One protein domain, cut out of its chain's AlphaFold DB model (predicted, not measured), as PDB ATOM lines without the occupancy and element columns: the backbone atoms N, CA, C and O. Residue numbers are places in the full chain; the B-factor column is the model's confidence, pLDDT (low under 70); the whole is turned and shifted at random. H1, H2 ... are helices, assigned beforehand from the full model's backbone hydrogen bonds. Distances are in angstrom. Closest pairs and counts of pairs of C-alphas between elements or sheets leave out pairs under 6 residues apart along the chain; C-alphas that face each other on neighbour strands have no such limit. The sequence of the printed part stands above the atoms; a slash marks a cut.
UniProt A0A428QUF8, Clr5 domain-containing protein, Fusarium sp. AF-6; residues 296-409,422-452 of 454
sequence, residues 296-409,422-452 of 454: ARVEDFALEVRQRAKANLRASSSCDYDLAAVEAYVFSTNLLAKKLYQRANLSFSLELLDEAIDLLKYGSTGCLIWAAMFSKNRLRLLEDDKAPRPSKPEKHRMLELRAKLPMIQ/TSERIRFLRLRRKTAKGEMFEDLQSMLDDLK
ATOM      1  N   ALA A 296     257.031 283.880 168.262       56.09
ATOM      2  CA  ALA A 296     256.632 283.569 166.893       56.09
ATOM      3  C   ALA A 296     257.139 282.181 166.473       56.09
ATOM      4  O   ALA A 296     256.330 281.346 166.120       56.09
ATOM      5  N   ARG A 297     258.421 281.831 166.668       67.38
ATOM      6  CA  ARG A 297     258.935 280.503 166.264       67.38
ATOM      7  C   ARG A 297     258.303 279.333 167.019       67.38
ATOM      8  O   ARG A 297     258.092 278.286 166.421       67.38
ATOM      9  N   VAL A 298     258.023 279.478 168.316       68.44
ATOM     10  CA  VAL A 298     257.377 278.402 169.096       68.44
ATOM     11  C   VAL A 298     255.893 278.288 168.747       68.44
ATOM     12  O   VAL A 298     255.366 277.182 168.701       68.44
ATOM     13  N   GLU A 299     255.215 279.407 168.495       78.75
ATOM     14  CA  GLU A 299     253.814 279.420 168.069       78.75
ATOM     15  C   GLU A 299     253.658 278.915 166.636       78.75
ATOM     16  O   GLU A 299     252.800 278.075 166.410       78.75
ATOM     17  N   ASP A 300     254.519 279.334 165.711       77.00
ATOM     18  CA  ASP A 300     254.563 278.856 164.328       77.00
ATOM     19  C   ASP A 300     254.811 277.345 164.298       77.00
ATOM     20  O   ASP A 300     254.097 276.606 163.624       77.00
ATOM     21  N   PHE A 301     255.756 276.860 165.110       71.75
ATOM     22  CA  PHE A 301     256.036 275.431 165.225       71.75
ATOM     23  C   PHE A 301     254.871 274.662 165.861       71.75
ATOM     24  O   PHE A 301     254.455 273.620 165.361       71.75
ATOM     25  N   ALA A 302     254.303 275.172 166.959       77.62
ATOM     26  CA  ALA A 302     253.130 274.562 167.577       77.62
ATOM     27  C   ALA A 302     251.929 274.566 166.618       77.62
ATOM     28  O   ALA A 302     251.156 273.611 166.608       77.62
ATOM     29  N   LEU A 303     251.778 275.605 165.794       86.69
ATOM     30  CA  LEU A 303     250.749 275.699 164.768       86.69
ATOM     31  C   LEU A 303     250.976 274.663 163.667       86.69
ATOM     32  O   LEU A 303     250.024 273.988 163.285       86.69
ATOM     33  N   GLU A 304     252.214 274.473 163.214       81.12
ATOM     34  CA  GLU A 304     252.574 273.446 162.234       81.12
ATOM     35  C   GLU A 304     252.302 272.029 162.768       81.12
ATOM     36  O   GLU A 304     251.592 271.255 162.118       81.12
ATOM     37  N   VAL A 305     252.774 271.705 163.981       74.50
ATOM     38  CA  VAL A 305     252.487 270.420 164.651       74.50
ATOM     39  C   VAL A 305     250.983 270.211 164.777       74.50
ATOM     40  O   VAL A 305     250.475 269.140 164.445       74.50
ATOM     41  N   ARG A 306     250.246 271.245 165.202       93.00
ATOM     42  CA  ARG A 306     248.788 271.188 165.318       93.00
ATOM     43  C   ARG A 306     248.131 270.889 163.977       93.00
ATOM     44  O   ARG A 306     247.238 270.048 163.925       93.00
ATOM     45  N   GLN A 307     248.530 271.579 162.910       92.62
ATOM     46  CA  GLN A 307     247.951 271.405 161.577       92.62
ATOM     47  C   GLN A 307     248.204 270.000 161.024       92.62
ATOM     48  O   GLN A 307     247.275 269.395 160.490       92.62
ATOM     49  N   ARG A 308     249.409 269.447 161.211       86.25
ATOM     50  CA  ARG A 308     249.737 268.078 160.780       86.25
ATOM     51  C   ARG A 308     249.008 267.021 161.594       86.25
ATOM     52  O   ARG A 308     248.347 266.162 161.021       86.25
ATOM     53  N   ALA A 309     249.040 267.133 162.920       87.50
ATOM     54  CA  ALA A 309     248.319 266.220 163.797       87.50
ATOM     55  C   ALA A 309     246.811 266.234 163.493       87.50
ATOM     56  O   ALA A 309     246.181 265.189 163.381       87.50
ATOM     57  N   LYS A 310     246.237 267.418 163.247       94.31
ATOM     58  CA  LYS A 310     244.847 267.575 162.797       94.31
ATOM     59  C   LYS A 310     244.581 266.896 161.453       94.31
ATOM     60  O   LYS A 310     243.522 266.295 161.295       94.31
ATOM     61  N   ALA A 311     245.480 267.041 160.479       92.38
ATOM     62  CA  ALA A 311     245.338 266.397 159.177       92.38
ATOM     63  C   ALA A 311     245.318 264.868 159.323       92.38
ATOM     64  O   ALA A 311     244.406 264.237 158.795       92.38
ATOM     65  N   ASN A 312     246.219 264.307 160.136       89.62
ATOM     66  CA  ASN A 312     246.252 262.873 160.434       89.62
ATOM     67  C   ASN A 312     244.965 262.406 161.124       89.62
ATOM     68  O   ASN A 312     244.333 261.458 160.666       89.62
ATOM     69  N   LEU A 313     244.496 263.135 162.144       91.25
ATOM     70  CA  LEU A 313     243.225 262.830 162.812       91.25
ATOM     71  C   LEU A 313     242.019 262.895 161.862       91.25
ATOM     72  O   LEU A 313     241.050 262.179 162.056       91.25
ATOM     73  N   ARG A 314     242.041 263.746 160.831       93.38
ATOM     74  CA  ARG A 314     240.959 263.801 159.831       93.38
ATOM     75  C   ARG A 314     241.063 262.707 158.773       93.38
ATOM     76  O   ARG A 314     240.037 262.324 158.220       93.38
ATOM     77  N   ALA A 315     242.275 262.250 158.470       91.38
ATOM     78  CA  ALA A 315     242.516 261.175 157.514       91.38
ATOM     79  C   ALA A 315     242.123 259.803 158.084       91.38
ATOM     80  O   ALA A 315     241.691 258.928 157.334       91.38
ATOM     81  N   SER A 316     242.220 259.621 159.404       89.25
ATOM     82  CA  SER A 316     241.729 258.427 160.092       89.25
ATOM     83  C   SER A 316     240.200 258.337 160.002       89.25
ATOM     84  O   SER A 316     239.474 259.030 160.710       89.25
ATOM     85  N   SER A 317     239.702 257.466 159.122       75.12
ATOM     86  CA  SER A 317     238.270 257.180 158.941       75.12
ATOM     87  C   SER A 317     237.683 256.253 160.014       75.12
ATOM     88  O   SER A 317     236.465 256.078 160.069       75.12
ATOM     89  N   SER A 318     238.524 255.662 160.871       75.50
ATOM     90  CA  SER A 318     238.110 254.806 161.986       75.50
ATOM     91  C   SER A 318     238.148 255.565 163.320       75.50
ATOM     92  O   SER A 318     238.896 256.529 163.482       75.50
ATOM     93  N   CYS A 319     237.375 255.103 164.309       72.06
ATOM     94  CA  CYS A 319     237.416 255.618 165.688       72.06
ATOM     95  C   CYS A 319     238.768 255.400 166.401       72.06
ATOM     96  O   CYS A 319     238.918 255.822 167.554       72.06
ATOM     97  N   ASP A 320     239.728 254.740 165.750       79.44
ATOM     98  CA  ASP A 320     241.039 254.413 166.297       79.44
ATOM     99  C   ASP A 320     242.065 255.445 165.821       79.44
ATOM    100  O   ASP A 320     242.861 255.232 164.905       79.44
ATOM    101  N   TYR A 321     241.986 256.632 166.422       85.88
ATOM    102  CA  TYR A 321     242.972 257.674 166.183       85.88
ATOM    103  C   TYR A 321     244.353 257.225 166.652       85.88
ATOM    104  O   TYR A 321     244.499 256.725 167.770       85.88
ATOM    105  N   ASP A 322     245.366 257.503 165.831       86.75
ATOM    106  CA  ASP A 322     246.761 257.385 166.238       86.75
ATOM    107  C   ASP A 322     246.982 258.194 167.525       86.75
ATOM    108  O   ASP A 322     246.777 259.413 167.575       86.75
ATOM    109  N   LEU A 323     247.380 257.492 168.588       84.25
ATOM    110  CA  LEU A 323     247.598 258.077 169.901       84.25
ATOM    111  C   LEU A 323     248.643 259.199 169.838       84.25
ATOM    112  O   LEU A 323     248.468 260.212 170.518       84.25
ATOM    113  N   ALA A 324     249.673 259.060 168.997       78.00
ATOM    114  CA  ALA A 324     250.694 260.086 168.813       78.00
ATOM    115  C   ALA A 324     250.095 261.358 168.194       78.00
ATOM    116  O   ALA A 324     250.325 262.462 168.693       78.00
ATOM    117  N   ALA A 325     249.238 261.212 167.178       84.00
ATOM    118  CA  ALA A 325     248.522 262.333 166.575       84.00
ATOM    119  C   ALA A 325     247.569 263.021 167.564       84.00
ATOM    120  O   ALA A 325     247.531 264.253 167.627       84.00
ATOM    121  N   VAL A 326     246.842 262.261 168.391       88.69
ATOM    122  CA  VAL A 326     245.984 262.838 169.442       88.69
ATOM    123  C   VAL A 326     246.821 263.620 170.453       88.69
ATOM    124  O   VAL A 326     246.475 264.756 170.784       88.69
ATOM    125  N   GLU A 327     247.924 263.050 170.943       84.25
ATOM    126  CA  GLU A 327     248.791 263.705 171.928       84.25
ATOM    127  C   GLU A 327     249.435 264.979 171.370       84.25
ATOM    128  O   GLU A 327     249.368 266.029 172.020       84.25
ATOM    129  N   ALA A 328     249.970 264.923 170.148       77.75
ATOM    130  CA  ALA A 328     250.561 266.070 169.467       77.75
ATOM    131  C   ALA A 328     249.537 267.191 169.241       77.75
ATOM    132  O   ALA A 328     249.807 268.362 169.537       77.75
ATOM    133  N   TYR A 329     248.326 266.847 168.788       93.25
ATOM    134  CA  TYR A 329     247.244 267.811 168.582       93.25
ATOM    135  C   TYR A 329     246.790 268.458 169.896       93.25
ATOM    136  O   TYR A 329     246.602 269.676 169.980       93.25
ATOM    137  N   VAL A 330     246.643 267.652 170.951       90.25
ATOM    138  CA  VAL A 330     246.232 268.128 172.273       90.25
ATOM    139  C   VAL A 330     247.283 269.063 172.863       90.25
ATOM    140  O   VAL A 330     246.938 270.136 173.368       90.25
ATOM    141  N   PHE A 331     248.554 268.665 172.824       87.00
ATOM    142  CA  PHE A 331     249.653 269.437 173.391       87.00
ATOM    143  C   PHE A 331     249.775 270.803 172.710       87.00
ATOM    144  O   PHE A 331     249.704 271.838 173.383       87.00
ATOM    145  N   SER A 332     249.881 270.801 171.379       81.62
ATOM    146  CA  SER A 332     250.030 272.011 170.566       81.62
ATOM    147  C   SER A 332     248.841 272.966 170.717       81.62
ATOM    148  O   SER A 332     249.038 274.161 170.942       81.62
ATOM    149  N   THR A 333     247.605 272.454 170.720       93.69
ATOM    150  CA  THR A 333     246.399 273.271 170.949       93.69
ATOM    151  C   THR A 333     246.415 273.932 172.327       93.69
ATOM    152  O   THR A 333     246.118 275.118 172.456       93.69
ATOM    153  N   ASN A 334     246.779 273.191 173.378       88.12
ATOM    154  CA  ASN A 334     246.811 273.729 174.740       88.12
ATOM    155  C   ASN A 334     247.884 274.811 174.905       88.12
ATOM    156  O   ASN A 334     247.679 275.797 175.617       88.12
ATOM    157  N   LEU A 335     249.030 274.612 174.254       84.88
ATOM    158  CA  LEU A 335     250.114 275.579 174.228       84.88
ATOM    159  C   LEU A 335     249.679 276.876 173.534       84.88
ATOM    160  O   LEU A 335     249.781 277.944 174.145       84.88
ATOM    161  N   LEU A 336     249.133 276.777 172.319       88.00
ATOM    162  CA  LEU A 336     248.666 277.923 171.535       88.00
ATOM    163  C   LEU A 336     247.545 278.686 172.246       88.00
ATOM    164  O   LEU A 336     247.663 279.893 172.448       88.00
ATOM    165  N   ALA A 337     246.508 277.987 172.720       89.81
ATOM    166  CA  ALA A 337     245.379 278.617 173.405       89.81
ATOM    167  C   ALA A 337     245.825 279.400 174.651       89.81
ATOM    168  O   ALA A 337     245.325 280.493 174.920       89.81
ATOM    169  N   LYS A 338     246.806 278.882 175.401       86.81
ATOM    170  CA  LYS A 338     247.346 279.574 176.576       86.81
ATOM    171  C   LYS A 338     248.209 280.780 176.200       86.81
ATOM    172  O   LYS A 338     248.104 281.814 176.855       86.81
ATOM    173  N   LYS A 339     249.078 280.648 175.196       85.19
ATOM    174  CA  LYS A 339     249.976 281.728 174.754       85.19
ATOM    175  C   LYS A 339     249.207 282.894 174.133       85.19
ATOM    176  O   LYS A 339     249.498 284.044 174.444       85.19
ATOM    177  N   LEU A 340     248.182 282.604 173.338       83.44
ATOM    178  CA  LEU A 340     247.371 283.625 172.670       83.44
ATOM    179  C   LEU A 340     246.440 284.348 173.645       83.44
ATOM    180  O   LEU A 340     246.300 285.566 173.565       83.44
ATOM    181  N   TYR A 341     245.953 283.642 174.670       84.00
ATOM    182  CA  TYR A 341     245.237 284.268 175.777       84.00
ATOM    183  C   TYR A 341     246.129 285.262 176.536       84.00
ATOM    184  O   TYR A 341     245.712 286.379 176.824       84.00
ATOM    185  N   GLN A 342     247.397 284.908 176.785       83.25
ATOM    186  CA  GLN A 342     248.365 285.819 177.416       83.25
ATOM    187  C   GLN A 342     248.646 287.079 176.583       83.25
ATOM    188  O   GLN A 342     249.047 288.092 177.148       83.25
ATOM    189  N   ARG A 343     248.427 287.035 175.264       82.38
ATOM    190  CA  ARG A 343     248.535 288.190 174.360       82.38
ATOM    191  C   ARG A 343     247.223 288.956 174.181       82.38
ATOM    192  O   ARG A 343     247.113 289.746 173.249       82.38
ATOM    193  N   ALA A 344     246.239 288.717 175.048       81.12
ATOM    194  CA  ALA A 344     244.912 289.322 174.980       81.12
ATOM    195  C   ALA A 344     244.133 289.005 173.684       81.12
ATOM    196  O   ALA A 344     243.243 289.757 173.303       81.12
ATOM    197  N   ASN A 345     244.418 287.873 173.024       86.38
ATOM    198  CA  ASN A 345     243.624 287.389 171.891       86.38
ATOM    199  C   ASN A 345     242.689 286.253 172.337       86.38
ATOM    200  O   ASN A 345     242.895 285.077 172.029       86.38
ATOM    201  N   LEU A 346     241.681 286.616 173.138       90.38
ATOM    202  CA  LEU A 346     240.730 285.664 173.710       90.38
ATOM    203  C   LEU A 346     239.914 284.945 172.629       90.38
ATOM    204  O   LEU A 346     239.748 283.731 172.725       90.38
ATOM    205  N   SER A 347     239.441 285.657 171.601       91.19
ATOM    206  CA  SER A 347     238.619 285.072 170.532       91.19
ATOM    207  C   SER A 347     239.339 283.919 169.840       91.19
ATOM    208  O   SER A 347     238.803 282.815 169.775       91.19
ATOM    209  N   PHE A 348     240.593 284.124 169.438       91.06
ATOM    210  CA  PHE A 348     241.367 283.091 168.758       91.06
ATOM    211  C   PHE A 348     241.682 281.898 169.674       91.06
ATOM    212  O   PHE A 348     241.624 280.742 169.254       91.06
ATOM    213  N   SER A 349     241.962 282.143 170.959       92.50
ATOM    214  CA  SER A 349     242.110 281.059 171.938       92.50
ATOM    215  C   SER A 349     240.835 280.228 172.094       92.50
ATOM    216  O   SER A 349     240.926 279.009 172.234       92.50
ATOM    217  N   LEU A 350     239.658 280.860 172.079       93.31
ATOM    218  CA  LEU A 350     238.372 280.163 172.153       93.31
ATOM    219  C   LEU A 350     238.097 279.363 170.873       93.31
ATOM    220  O   LEU A 350     237.707 278.202 170.982       93.31
ATOM    221  N   GLU A 351     238.382 279.924 169.696       94.69
ATOM    222  CA  GLU A 351     238.259 279.237 168.401       94.69
ATOM    223  C   GLU A 351     239.130 277.976 168.337       94.69
ATOM    224  O   GLU A 351     238.645 276.904 167.970       94.69
ATOM    225  N   LEU A 352     240.393 278.060 168.774       95.44
ATOM    226  CA  LEU A 352     241.294 276.903 168.827       95.44
ATOM    227  C   LEU A 352     240.759 275.780 169.722       95.44
ATOM    228  O   LEU A 352     240.925 274.600 169.397       95.44
ATOM    229  N   LEU A 353     240.163 276.146 170.863       95.88
ATOM    230  CA  LEU A 353     239.575 275.196 171.803       95.88
ATOM    231  C   LEU A 353     238.285 274.591 171.250       95.88
ATOM    232  O   LEU A 353     238.097 273.387 171.388       95.88
ATOM    233  N   ASP A 354     237.424 275.388 170.618       95.44
ATOM    234  CA  ASP A 354     236.182 274.912 170.008       95.44
ATOM    235  C   ASP A 354     236.461 273.931 168.870       95.44
ATOM    236  O   ASP A 354     235.923 272.825 168.869       95.44
ATOM    237  N   GLU A 355     237.412 274.260 167.997       96.62
ATOM    238  CA  GLU A 355     237.855 273.370 166.929       96.62
ATOM    239  C   GLU A 355     238.383 272.031 167.475       96.62
ATOM    240  O   GLU A 355     238.071 270.966 166.940       96.62
ATOM    241  N   ALA A 356     239.157 272.066 168.564       96.56
ATOM    242  CA  ALA A 356     239.699 270.854 169.167       96.56
ATOM    243  C   ALA A 356     238.633 270.001 169.857       96.56
ATOM    244  O   ALA A 356     238.708 268.774 169.824       96.56
ATOM    245  N   ILE A 357     237.628 270.631 170.463       96.19
ATOM    246  CA  ILE A 357     236.485 269.930 171.051       96.19
ATOM    247  C   ILE A 357     235.669 269.260 169.952       96.19
ATOM    248  O   ILE A 357     235.318 268.091 170.093       96.19
ATOM    249  N   ASP A 358     235.412 269.964 168.850       95.50
ATOM    250  CA  ASP A 358     234.662 269.426 167.718       95.50
ATOM    251  C   ASP A 358     235.381 268.275 167.019       95.50
ATOM    252  O   ASP A 358     234.725 267.320 166.605       95.50
ATOM    253  N   LEU A 359     236.711 268.328 166.938       95.19
ATOM    254  CA  LEU A 359     237.508 267.243 166.376       95.19
ATOM    255  C   LEU A 359     237.511 266.009 167.290       95.19
ATOM    256  O   LEU A 359     237.309 264.890 166.831       95.19
ATOM    257  N   LEU A 360     237.719 266.201 168.597       95.06
ATOM    258  CA  LEU A 360     237.937 265.095 169.535       95.06
ATOM    259  C   LEU A 360     236.639 264.470 170.075       95.06
ATOM    260  O   LEU A 360     236.683 263.363 170.614       95.06
ATOM    261  N   LYS A 361     235.478 265.132 169.940       94.88
ATOM    262  CA  LYS A 361     234.194 264.643 170.492       94.88
ATOM    263  C   LYS A 361     233.636 263.383 169.821       94.88
ATOM    264  O   LYS A 361     232.686 262.811 170.350       94.88
ATOM    265  N   TYR A 362     234.185 262.982 168.676       92.25
ATOM    266  CA  TYR A 362     233.785 261.772 167.947       92.25
ATOM    267  C   TYR A 362     234.817 260.639 168.043       92.25
ATOM    268  O   TYR A 362     234.605 259.578 167.468       92.25
ATOM    269  N   GLY A 363     235.928 260.858 168.754       91.94
ATOM    270  CA  GLY A 363     236.993 259.868 168.880       91.94
ATOM    271  C   GLY A 363     236.776 258.827 169.970       91.94
ATOM    272  O   GLY A 363     235.732 258.761 170.621       91.94
ATOM    273  N   SER A 364     237.834 258.054 170.218       92.31
ATOM    274  CA  SER A 364     237.926 257.112 171.335       92.31
ATOM    275  C   SER A 364     237.688 257.775 172.702       92.31
ATOM    276  O   SER A 364     237.736 259.001 172.857       92.31
ATOM    277  N   THR A 365     237.511 256.966 173.751       91.56
ATOM    278  CA  THR A 365     237.348 257.445 175.138       91.56
ATOM    279  C   THR A 365     238.446 258.433 175.555       91.56
ATOM    280  O   THR A 365     238.172 259.403 176.262       91.56
ATOM    281  N   GLY A 366     239.685 258.240 175.084       89.38
ATOM    282  CA  GLY A 366     240.787 259.176 175.323       89.38
ATOM    283  C   GLY A 366     240.528 260.563 174.726       89.38
ATOM    284  O   GLY A 366     240.755 261.575 175.390       89.38
ATOM    285  N   CYS A 367     239.983 260.621 173.512       93.44
ATOM    286  CA  CYS A 367     239.636 261.868 172.830       93.44
ATOM    287  C   CYS A 367     238.481 262.589 173.527       93.44
ATOM    288  O   CYS A 367     238.576 263.792 173.768       93.44
ATOM    289  N   LEU A 368     237.450 261.857 173.965       92.75
ATOM    290  CA  LEU A 368     236.345 262.417 174.752       92.75
ATOM    291  C   LEU A 368     236.830 263.060 176.064       92.75
ATOM    292  O   LEU A 368     236.363 264.141 176.437       92.75
ATOM    293  N   ILE A 369     237.802 262.445 176.748       91.12
ATOM    294  CA  ILE A 369     238.419 263.016 177.959       91.12
ATOM    295  C   ILE A 369     239.114 264.347 177.637       91.12
ATOM    296  O   ILE A 369     238.956 265.324 178.379       91.12
ATOM    297  N   TRP A 370     239.869 264.408 176.539       94.38
ATOM    298  CA  TRP A 370     240.541 265.633 176.108       94.38
ATOM    299  C   TRP A 370     239.559 266.716 175.653       94.38
ATOM    300  O   TRP A 370     239.711 267.865 176.065       94.38
ATOM    301  N   ALA A 371     238.502 266.359 174.919       95.19
ATOM    302  CA  ALA A 371     237.421 267.272 174.549       95.19
ATOM    303  C   ALA A 371     236.758 267.884 175.796       95.19
ATOM    304  O   ALA A 371     236.626 269.105 175.910       95.19
ATOM    305  N   ALA A 372     236.426 267.064 176.800       92.56
ATOM    306  CA  ALA A 372     235.866 267.547 178.063       92.56
ATOM    307  C   ALA A 372     236.839 268.474 178.817       92.56
ATOM    308  O   ALA A 372     236.429 269.445 179.462       92.56
ATOM    309  N   MET A 373     238.144 268.204 178.730       93.12
ATOM    310  CA  MET A 373     239.175 269.053 179.320       93.12
ATOM    311  C   MET A 373     239.310 270.398 178.605       93.12
ATOM    312  O   MET A 373     239.450 271.420 179.279       93.12
ATOM    313  N   PHE A 374     239.251 270.421 177.273       95.25
ATOM    314  CA  PHE A 374     239.262 271.660 176.503       95.25
ATOM    315  C   PHE A 374     238.013 272.495 176.764       95.25
ATOM    316  O   PHE A 374     238.153 273.689 177.013       95.25
ATOM    317  N   SER A 375     236.833 271.874 176.857       94.19
ATOM    318  CA  SER A 375     235.592 272.563 177.242       94.19
ATOM    319  C   SER A 375     235.709 273.204 178.633       94.19
ATOM    320  O   SER A 375     235.380 274.372 178.827       94.19
ATOM    321  N   LYS A 376     236.326 272.505 179.596       92.00
ATOM    322  CA  LYS A 376     236.627 273.084 180.915       92.00
ATOM    323  C   LYS A 376     237.632 274.243 180.854       92.00
ATOM    324  O   LYS A 376     237.485 275.210 181.597       92.00
ATOM    325  N   ASN A 377     238.680 274.144 180.034       92.00
ATOM    326  CA  ASN A 377     239.656 275.230 179.885       92.00
ATOM    327  C   ASN A 377     239.014 276.456 179.230       92.00
ATOM    328  O   ASN A 377     239.250 277.566 179.687       92.00
ATOM    329  N   ARG A 378     238.155 276.244 178.232       92.94
ATOM    330  CA  ARG A 378     237.371 277.294 177.586       92.94
ATOM    331  C   ARG A 378     236.474 278.025 178.583       92.94
ATOM    332  O   ARG A 378     236.498 279.249 178.626       92.94
ATOM    333  N   LEU A 379     235.755 277.281 179.433       91.12
ATOM    334  CA  LEU A 379     234.930 277.856 180.499       91.12
ATOM    335  C   LEU A 379     235.746 278.776 181.419       91.12
ATOM    336  O   LEU A 379     235.299 279.874 181.723       91.12
ATOM    337  N   ARG A 380     236.961 278.364 181.806       90.75
ATOM    338  CA  ARG A 380     237.857 279.184 182.641       90.75
ATOM    339  C   ARG A 380     238.290 280.475 181.951       90.75
ATOM    340  O   ARG A 380     238.290 281.514 182.591       90.75
ATOM    341  N   LEU A 381     238.626 280.414 180.661       89.56
ATOM    342  CA  LEU A 381     238.992 281.615 179.902       89.56
ATOM    343  C   LEU A 381     237.825 282.613 179.819       89.56
ATOM    344  O   LEU A 381     238.049 283.814 179.899       89.56
ATOM    345  N   LEU A 382     236.585 282.121 179.711       89.25
ATOM    346  CA  LEU A 382     235.382 282.963 179.735       89.25
ATOM    347  C   LEU A 382     235.076 283.540 181.125       89.25
ATOM    348  O   LEU A 382     234.534 284.637 181.222       89.25
ATOM    349  N   GLU A 383     235.382 282.805 182.199       89.19
ATOM    350  CA  GLU A 383     235.220 283.286 183.580       89.19
ATOM    351  C   GLU A 383     236.222 284.400 183.917       89.19
ATOM    352  O   GLU A 383     235.855 285.363 184.595       89.19
ATOM    353  N   ASP A 384     237.459 284.295 183.423       85.88
ATOM    354  CA  ASP A 384     238.526 285.258 183.704       85.88
ATOM    355  C   ASP A 384     238.290 286.633 183.044       85.88
ATOM    356  O   ASP A 384     238.644 287.659 183.628       85.88
ATOM    357  N   ASP A 385     237.643 286.689 181.874       80.25
ATOM    358  CA  ASP A 385     237.431 287.937 181.116       80.25
ATOM    359  C   ASP A 385     236.327 288.845 181.700       80.25
ATOM    360  O   ASP A 385     235.902 289.822 181.086       80.25
ATOM    361  N   LYS A 386     235.789 288.516 182.888       75.06
ATOM    362  CA  LYS A 386     234.575 289.143 183.461       75.06
ATOM    363  C   LYS A 386     233.402 289.186 182.470       75.06
ATOM    364  O   LYS A 386     232.466 289.970 182.655       75.06
ATOM    365  N   ALA A 387     233.437 288.343 181.439       61.94
ATOM    366  CA  ALA A 387     232.380 288.242 180.460       61.94
ATOM    367  C   ALA A 387     231.072 287.894 181.192       61.94
ATOM    368  O   ALA A 387     231.093 287.151 182.185       61.94
ATOM    369  N   PRO A 388     229.925 288.443 180.759       62.78
ATOM    370  CA  PRO A 388     228.641 288.190 181.399       62.78
ATOM    371  C   PRO A 388     228.424 286.679 181.518       62.78
ATOM    372  O   PRO A 388     228.381 285.979 180.512       62.78
ATOM    373  N   ARG A 389     228.379 286.217 182.779       61.97
ATOM    374  CA  ARG A 389     228.313 284.828 183.273       61.97
ATOM    375  C   ARG A 389     228.345 283.757 182.169       61.97
ATOM    376  O   ARG A 389     227.331 283.598 181.481       61.97
ATOM    377  N   PRO A 390     229.428 282.961 182.066       56.69
ATOM    378  CA  PRO A 390     229.555 281.946 181.036       56.69
ATOM    379  C   PRO A 390     228.307 281.071 180.949       56.69
ATOM    380  O   PRO A 390     227.757 280.573 181.940       56.69
ATOM    381  N   SER A 391     227.848 280.981 179.713       65.88
ATOM    382  CA  SER A 391     226.496 280.660 179.317       65.88
ATOM    383  C   SER A 391     226.125 279.217 179.694       65.88
ATOM    384  O   SER A 391     226.935 278.292 179.605       65.88
ATOM    385  N   LYS A 392     224.863 279.007 180.104       80.94
ATOM    386  CA  LYS A 392     224.214 277.680 180.194       80.94
ATOM    387  C   LYS A 392     224.669 276.692 179.081       80.94
ATOM    388  O   LYS A 392     224.882 275.526 179.420       80.94
ATOM    389  N   PRO A 393     224.894 277.128 177.819       84.06
ATOM    390  CA  PRO A 393     225.518 276.343 176.754       84.06
ATOM    391  C   PRO A 393     226.802 275.584 177.105       84.06
ATOM    392  O   PRO A 393     226.888 274.400 176.802       84.06
ATOM    393  N   GLU A 394     227.799 276.202 177.748       83.19
ATOM    394  CA  GLU A 394     229.093 275.525 177.964       83.19
ATOM    395  C   GLU A 394     228.960 274.410 179.007       83.19
ATOM    396  O   GLU A 394     229.507 273.318 178.850       83.19
ATOM    397  N   LYS A 395     228.158 274.654 180.050       84.25
ATOM    398  CA  LYS A 395     227.806 273.618 181.028       84.25
ATOM    399  C   LYS A 395     227.055 272.470 180.361       84.25
ATOM    400  O   LYS A 395     227.340 271.316 180.667       84.25
ATOM    401  N   HIS A 396     226.135 272.777 179.448       88.81
ATOM    402  CA  HIS A 396     225.416 271.765 178.681       88.81
ATOM    403  C   HIS A 396     226.365 270.943 177.801       88.81
ATOM    404  O   HIS A 396     226.335 269.719 177.873       88.81
ATOM    405  N   ARG A 397     227.296 271.587 177.084       87.88
ATOM    406  CA  ARG A 397     228.313 270.897 176.276       87.88
ATOM    407  C   ARG A 397     229.199 269.977 177.118       87.88
ATOM    408  O   ARG A 397     229.451 268.838 176.735       87.88
ATOM    409  N   MET A 398     229.636 270.428 178.296       87.06
ATOM    410  CA  MET A 398     230.382 269.574 179.227       87.06
ATOM    411  C   MET A 398     229.567 268.364 179.699       87.06
ATOM    412  O   MET A 398     230.131 267.280 179.853       87.06
ATOM    413  N   LEU A 399     228.272 268.545 179.972       87.44
ATOM    414  CA  LEU A 399     227.381 267.452 180.362       87.44
ATOM    415  C   LEU A 399     227.170 266.467 179.210       87.44
ATOM    416  O   LEU A 399     227.238 265.266 179.448       87.44
ATOM    417  N   GLU A 400     227.014 266.952 177.979       91.62
ATOM    418  CA  GLU A 400     226.904 266.116 176.780       91.62
ATOM    419  C   GLU A 400     228.169 265.266 176.570       91.62
ATOM    420  O   GLU A 400     228.085 264.050 176.406       91.62
ATOM    421  N   LEU A 401     229.357 265.877 176.661       89.69
ATOM    422  CA  LEU A 401     230.633 265.156 176.558       89.69
ATOM    423  C   LEU A 401     230.796 264.114 177.671       89.69
ATOM    424  O   LEU A 401     231.311 263.026 177.429       89.69
ATOM    425  N   ARG A 402     230.339 264.423 178.890       86.88
ATOM    426  CA  ARG A 402     230.356 263.474 180.014       86.88
ATOM    427  C   ARG A 402     229.357 262.339 179.850       86.88
ATOM    428  O   ARG A 402     229.678 261.234 180.256       86.88
ATOM    429  N   ALA A 403     228.186 262.600 179.275       88.75
ATOM    430  CA  ALA A 403     227.185 261.575 179.007       88.75
ATOM    431  C   ALA A 403     227.657 260.578 177.936       88.75
ATOM    432  O   ALA A 403     227.269 259.416 177.976       88.75
ATOM    433  N   LYS A 404     228.517 261.024 177.007       87.69
ATOM    434  CA  LYS A 404     229.149 260.175 175.982       87.69
ATOM    435  C   LYS A 404     230.324 259.353 176.494       87.69
ATOM    436  O   LYS A 404     230.684 258.366 175.858       87.69
ATOM    437  N   LEU A 405     230.943 259.741 177.611       86.69
ATOM    438  CA  LEU A 405     231.897 258.852 178.261       86.69
ATOM    439  C   LEU A 405     231.091 257.642 178.734       86.69
ATOM    440  O   LEU A 405     230.136 257.854 179.488       86.69
ATOM    441  N   PRO A 406     231.427 256.404 178.308       76.88
ATOM    442  CA  PRO A 406     230.789 255.231 178.882       76.88
ATOM    443  C   PRO A 406     230.906 255.410 180.387       76.88
ATOM    444  O   PRO A 406     232.010 255.693 180.869       76.88
ATOM    445  N   MET A 407     229.772 255.383 181.102       55.34
ATOM    446  CA  MET A 407     229.803 255.391 182.556       55.34
ATOM    447  C   MET A 407     230.831 254.333 182.910       55.34
ATOM    448  O   MET A 407     230.613 253.154 182.633       55.34
ATOM    449  N   ILE A 408     231.977 254.759 183.441       48.62
ATOM    450  CA  ILE A 408     232.896 253.853 184.101       48.62
ATOM    451  C   ILE A 408     232.093 253.454 185.329       48.62
ATOM    452  O   ILE A 408     232.194 254.076 186.385       48.62
ATOM    453  N   GLN A 409     231.172 252.504 185.141       41.84
ATOM    454  CA  GLN A 409     230.644 251.715 186.216       41.84
ATOM    455  C   GLN A 409     231.907 251.184 186.863       41.84
ATOM    456  O   GLN A 409     232.700 250.484 186.232       41.84
ATOM    457  N   THR A 422     242.816 255.239 184.591       51.84
ATOM    458  CA  THR A 422     242.691 256.535 183.895       51.84
ATOM    459  C   THR A 422     243.153 257.695 184.792       51.84
ATOM    460  O   THR A 422     243.704 258.683 184.315       51.84
ATOM    461  N   SER A 423     243.012 257.539 186.115       47.19
ATOM    462  CA  SER A 423     243.529 258.462 187.131       47.19
ATOM    463  C   SER A 423     245.061 258.540 187.158       47.19
ATOM    464  O   SER A 423     245.608 259.639 187.222       47.19
ATOM    465  N   GLU A 424     245.769 257.413 187.034       51.03
ATOM    466  CA  GLU A 424     247.236 257.382 186.964       51.03
ATOM    467  C   GLU A 424     247.748 257.932 185.639       51.03
ATOM    468  O   GLU A 424     248.696 258.708 185.646       51.03
ATOM    469  N   ARG A 425     247.066 257.654 184.523       53.00
ATOM    470  CA  ARG A 425     247.398 258.237 183.210       53.00
ATOM    471  C   ARG A 425     247.210 259.759 183.211       53.00
ATOM    472  O   ARG A 425     248.082 260.499 182.765       53.00
ATOM    473  N   ILE A 426     246.127 260.258 183.812       51.44
ATOM    474  CA  ILE A 426     245.897 261.700 184.004       51.44
ATOM    475  C   ILE A 426     246.913 262.300 184.990       51.44
ATOM    476  O   ILE A 426     247.378 263.423 184.783       51.44
ATOM    477  N   ARG A 427     247.277 261.586 186.064       53.62
ATOM    478  CA  ARG A 427     248.299 262.021 187.031       53.62
ATOM    479  C   ARG A 427     249.679 262.081 186.381       53.62
ATOM    480  O   ARG A 427     250.377 263.067 186.592       53.62
ATOM    481  N   PHE A 428     250.017 261.103 185.551       52.91
ATOM    482  CA  PHE A 428     251.227 261.038 184.739       52.91
ATOM    483  C   PHE A 428     251.291 262.205 183.751       52.91
ATOM    484  O   PHE A 428     252.253 262.963 183.766       52.91
ATOM    485  N   LEU A 429     250.218 262.462 182.996       50.31
ATOM    486  CA  LEU A 429     250.137 263.609 182.085       50.31
ATOM    487  C   LEU A 429     250.236 264.955 182.826       50.31
ATOM    488  O   LEU A 429     250.886 265.885 182.352       50.31
ATOM    489  N   ARG A 430     249.645 265.077 184.024       52.91
ATOM    490  CA  ARG A 430     249.804 266.264 184.889       52.91
ATOM    491  C   ARG A 430     251.227 266.414 185.429       52.91
ATOM    492  O   ARG A 430     251.676 267.548 185.594       52.91
ATOM    493  N   LEU A 431     251.907 265.306 185.722       48.16
ATOM    494  CA  LEU A 431     253.295 265.291 186.182       48.16
ATOM    495  C   LEU A 431     254.232 265.714 185.044       48.16
ATOM    496  O   LEU A 431     255.010 266.643 185.237       48.16
ATOM    497  N   ARG A 432     254.032 265.161 183.840       50.28
ATOM    498  CA  ARG A 432     254.729 265.531 182.596       50.28
ATOM    499  C   ARG A 432     254.553 267.020 182.265       50.28
ATOM    500  O   ARG A 432     255.499 267.716 181.922       50.28
ATOM    501  N   ARG A 433     253.358 267.574 182.499       47.44
ATOM    502  CA  ARG A 433     253.061 269.012 182.337       47.44
ATOM    503  C   ARG A 433     253.773 269.922 183.348       47.44
ATOM    504  O   ARG A 433     253.937 271.113 183.084       47.44
ATOM    505  N   LYS A 434     254.141 269.399 184.524       45.44
ATOM    506  CA  LYS A 434     254.899 270.135 185.550       45.44
ATOM    507  C   LYS A 434     256.388 270.213 185.197       45.44
ATOM    508  O   LYS A 434     256.994 271.238 185.494       45.44
ATOM    509  N   THR A 435     256.933 269.188 184.543       45.88
ATOM    510  CA  THR A 435     258.311 269.146 184.026       45.88
ATOM    511  C   THR A 435     258.473 269.902 182.698       45.88
ATOM    512  O   THR A 435     259.423 270.664 182.557       45.88
ATOM    513  N   ALA A 436     257.483 269.861 181.797       45.06
ATOM    514  CA  ALA A 436     257.520 270.488 180.461       45.06
ATOM    515  C   ALA A 436     257.606 272.036 180.417       45.06
ATOM    516  O   ALA A 436     257.639 272.633 179.342       45.06
ATOM    517  N   LYS A 437     257.652 272.736 181.560       44.00
ATOM    518  CA  LYS A 437     257.913 274.189 181.569       44.00
ATOM    519  C   LYS A 437     259.349 274.543 181.134       44.00
ATOM    520  O   LYS A 437     259.573 275.713 180.841       44.00
ATOM    521  N   GLY A 438     260.273 273.574 181.098       42.38
ATOM    522  CA  GLY A 438     261.671 273.768 180.682       42.38
ATOM    523  C   GLY A 438     262.050 273.243 179.287       42.38
ATOM    524  O   GLY A 438     262.989 273.771 178.708       42.38
ATOM    525  N   GLU A 439     261.323 272.268 178.722       55.47
ATOM    526  CA  GLU A 439     261.784 271.441 177.574       55.47
ATOM    527  C   GLU A 439     260.790 271.426 176.391       55.47
ATOM    528  O   GLU A 439     260.695 270.493 175.604       55.47
ATOM    529  N   MET A 440     260.015 272.501 176.252       55.94
ATOM    530  CA  MET A 440     258.845 272.570 175.368       55.94
ATOM    531  C   MET A 440     259.142 272.380 173.869       55.94
ATOM    532  O   MET A 440     258.242 272.013 173.124       55.94
ATOM    533  N   PHE A 441     260.367 272.672 173.419       45.72
ATOM    534  CA  PHE A 441     260.748 272.616 172.004       45.72
ATOM    535  C   PHE A 441     261.186 271.212 171.558       45.72
ATOM    536  O   PHE A 441     260.839 270.792 170.460       45.72
ATOM    537  N   GLU A 442     261.895 270.465 172.407       57.28
ATOM    538  CA  GLU A 442     262.361 269.106 172.090       57.28
ATOM    539  C   GLU A 442     261.195 268.110 172.049       57.28
ATOM    540  O   GLU A 442     261.117 267.298 171.130       57.28
ATOM    541  N   ASP A 443     260.227 268.252 172.961       62.47
ATOM    542  CA  ASP A 443     258.971 267.486 172.935       62.47
ATOM    543  C   ASP A 443     258.191 267.727 171.632       62.47
ATOM    544  O   ASP A 443     257.679 266.800 171.008       62.47
ATOM    545  N   LEU A 444     258.115 268.991 171.210       49.94
ATOM    546  CA  LEU A 444     257.451 269.407 169.980       49.94
ATOM    547  C   LEU A 444     258.157 268.837 168.738       49.94
ATOM    548  O   LEU A 444     257.490 268.348 167.825       49.94
ATOM    549  N   GLN A 445     259.491 268.863 168.719       60.78
ATOM    550  CA  GLN A 445     260.299 268.298 167.640       60.78
ATOM    551  C   GLN A 445     260.149 266.773 167.555       60.78
ATOM    552  O   GLN A 445     259.908 266.258 166.466       60.78
ATOM    553  N   SER A 446     260.185 266.069 168.692       65.75
ATOM    554  CA  SER A 446     259.951 264.620 168.752       65.75
ATOM    555  C   SER A 446     258.574 264.248 168.203       65.75
ATOM    556  O   SER A 446     258.472 263.365 167.359       65.75
ATOM    557  N   MET A 447     257.518 264.967 168.610       61.38
ATOM    558  CA  MET A 447     256.163 264.734 168.095       61.38
ATOM    559  C   MET A 447     256.068 264.958 166.581       61.38
ATOM    560  O   MET A 447     255.335 264.249 165.898       61.38
ATOM    561  N   LEU A 448     256.786 265.949 166.041       62.34
ATOM    562  CA  LEU A 448     256.799 266.211 164.602       62.34
ATOM    563  C   LEU A 448     257.494 265.090 163.823       62.34
ATOM    564  O   LEU A 448     257.063 264.770 162.717       62.34
ATOM    565  N   ASP A 449     258.575 264.536 164.365       67.94
ATOM    566  CA  ASP A 449     259.327 263.467 163.715       67.94
ATOM    567  C   ASP A 449     258.567 262.131 163.760       67.94
ATOM    568  O   ASP A 449     258.544 261.429 162.749       67.94
ATOM    569  N   ASP A 450     257.826 261.851 164.837       67.06
ATOM    570  CA  ASP A 450     256.907 260.704 164.908       67.06
ATOM    571  C   ASP A 450     255.777 260.811 163.864       67.06
ATOM    572  O   ASP A 450     255.449 259.835 163.195       67.06
ATOM    573  N   LEU A 451     255.242 262.020 163.643       53.94
ATOM    574  CA  LEU A 451     254.210 262.293 162.630       53.94
ATOM    575  C   LEU A 451     254.708 262.223 161.175       53.94
ATOM    576  O   LEU A 451     253.893 262.334 160.263       53.94
ATOM    577  N   LYS A 452     256.023 262.122 160.932       63.59
ATOM    578  CA  LYS A 452     256.589 261.899 159.585       63.59
ATOM    579  C   LYS A 452     256.763 260.416 159.255       63.59
ATOM    580  O   LYS A 452     257.030 260.095 158.100       63.59
TER     581      LYS A 452
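This is residues 296 to 409 and 422 to 452 of the 454 residues of the protein "Clr5 domain-containing protein" of Fusarium sp. AF-6 (UniProt A0A428QUF8). Helices side by side make a zigzag slab: H1, H2, H3 and H4 follow one another, H7 packs on H1 and H2, and H5 packs on H4 at the far end. H6 lies off the slab and touches no helix. The 145 printed residues, with seven named helices, H1 to H7, and no named strand, are all helix by class. The whole is compact, with a radius of gyration of the C-alphas of 15.2 A and spans of 41 by 39 by 29 A.

H1, residues 296 to 315, and H2, residues 323 to 342, form a hairpin at a steep tilt of 39 degrees; their closest C-alphas, Ala 309 and Ala 325, are 4.8 A apart. H2 forms a hairpin with H3, residues 346 to 360 (closest C-alphas Ala 337 and Ser 349, 4.3 A). H3 forms one with H4, residues 365 to 384, and H4 one with H5, residues 392 to 404. H6, residues 422 to 435, is apart from the other helices. H7, residues 440 to 450, touches H1 at residues 298 to 305 alone and H2, the hub, at 324 to 332 alone. H1, H2, H3, H4 and H7 are an up and down bundle, each running against the one before. Every O i to N i+4 pair is within hydrogen-bond range in H1 to H6; in H7, 6 of 7 are.

H1 begins at C-alpha 296 (256.632, 283.569, 166.893) and is 28.1 A long; H2 is 28.8 A and H4 29.1 A. H7 ends at C-alpha 450 (256.907, 260.704, 164.908).

Residues 410 to 421 are not printed; the C-alphas of 409 and 422 are 13.2 A apart. Of the links that are printed whole, those from H2 to H3, H3 to H4 and H6 to H7 are tight, those from H1 to H2 and H4 to H5 are short, and none is long; the link from H5 to H6 runs across the cut. Residues 427 to 432 and 434 to 439 stand free. Confidence is under 70 for 42 residues, among them 422 to 452.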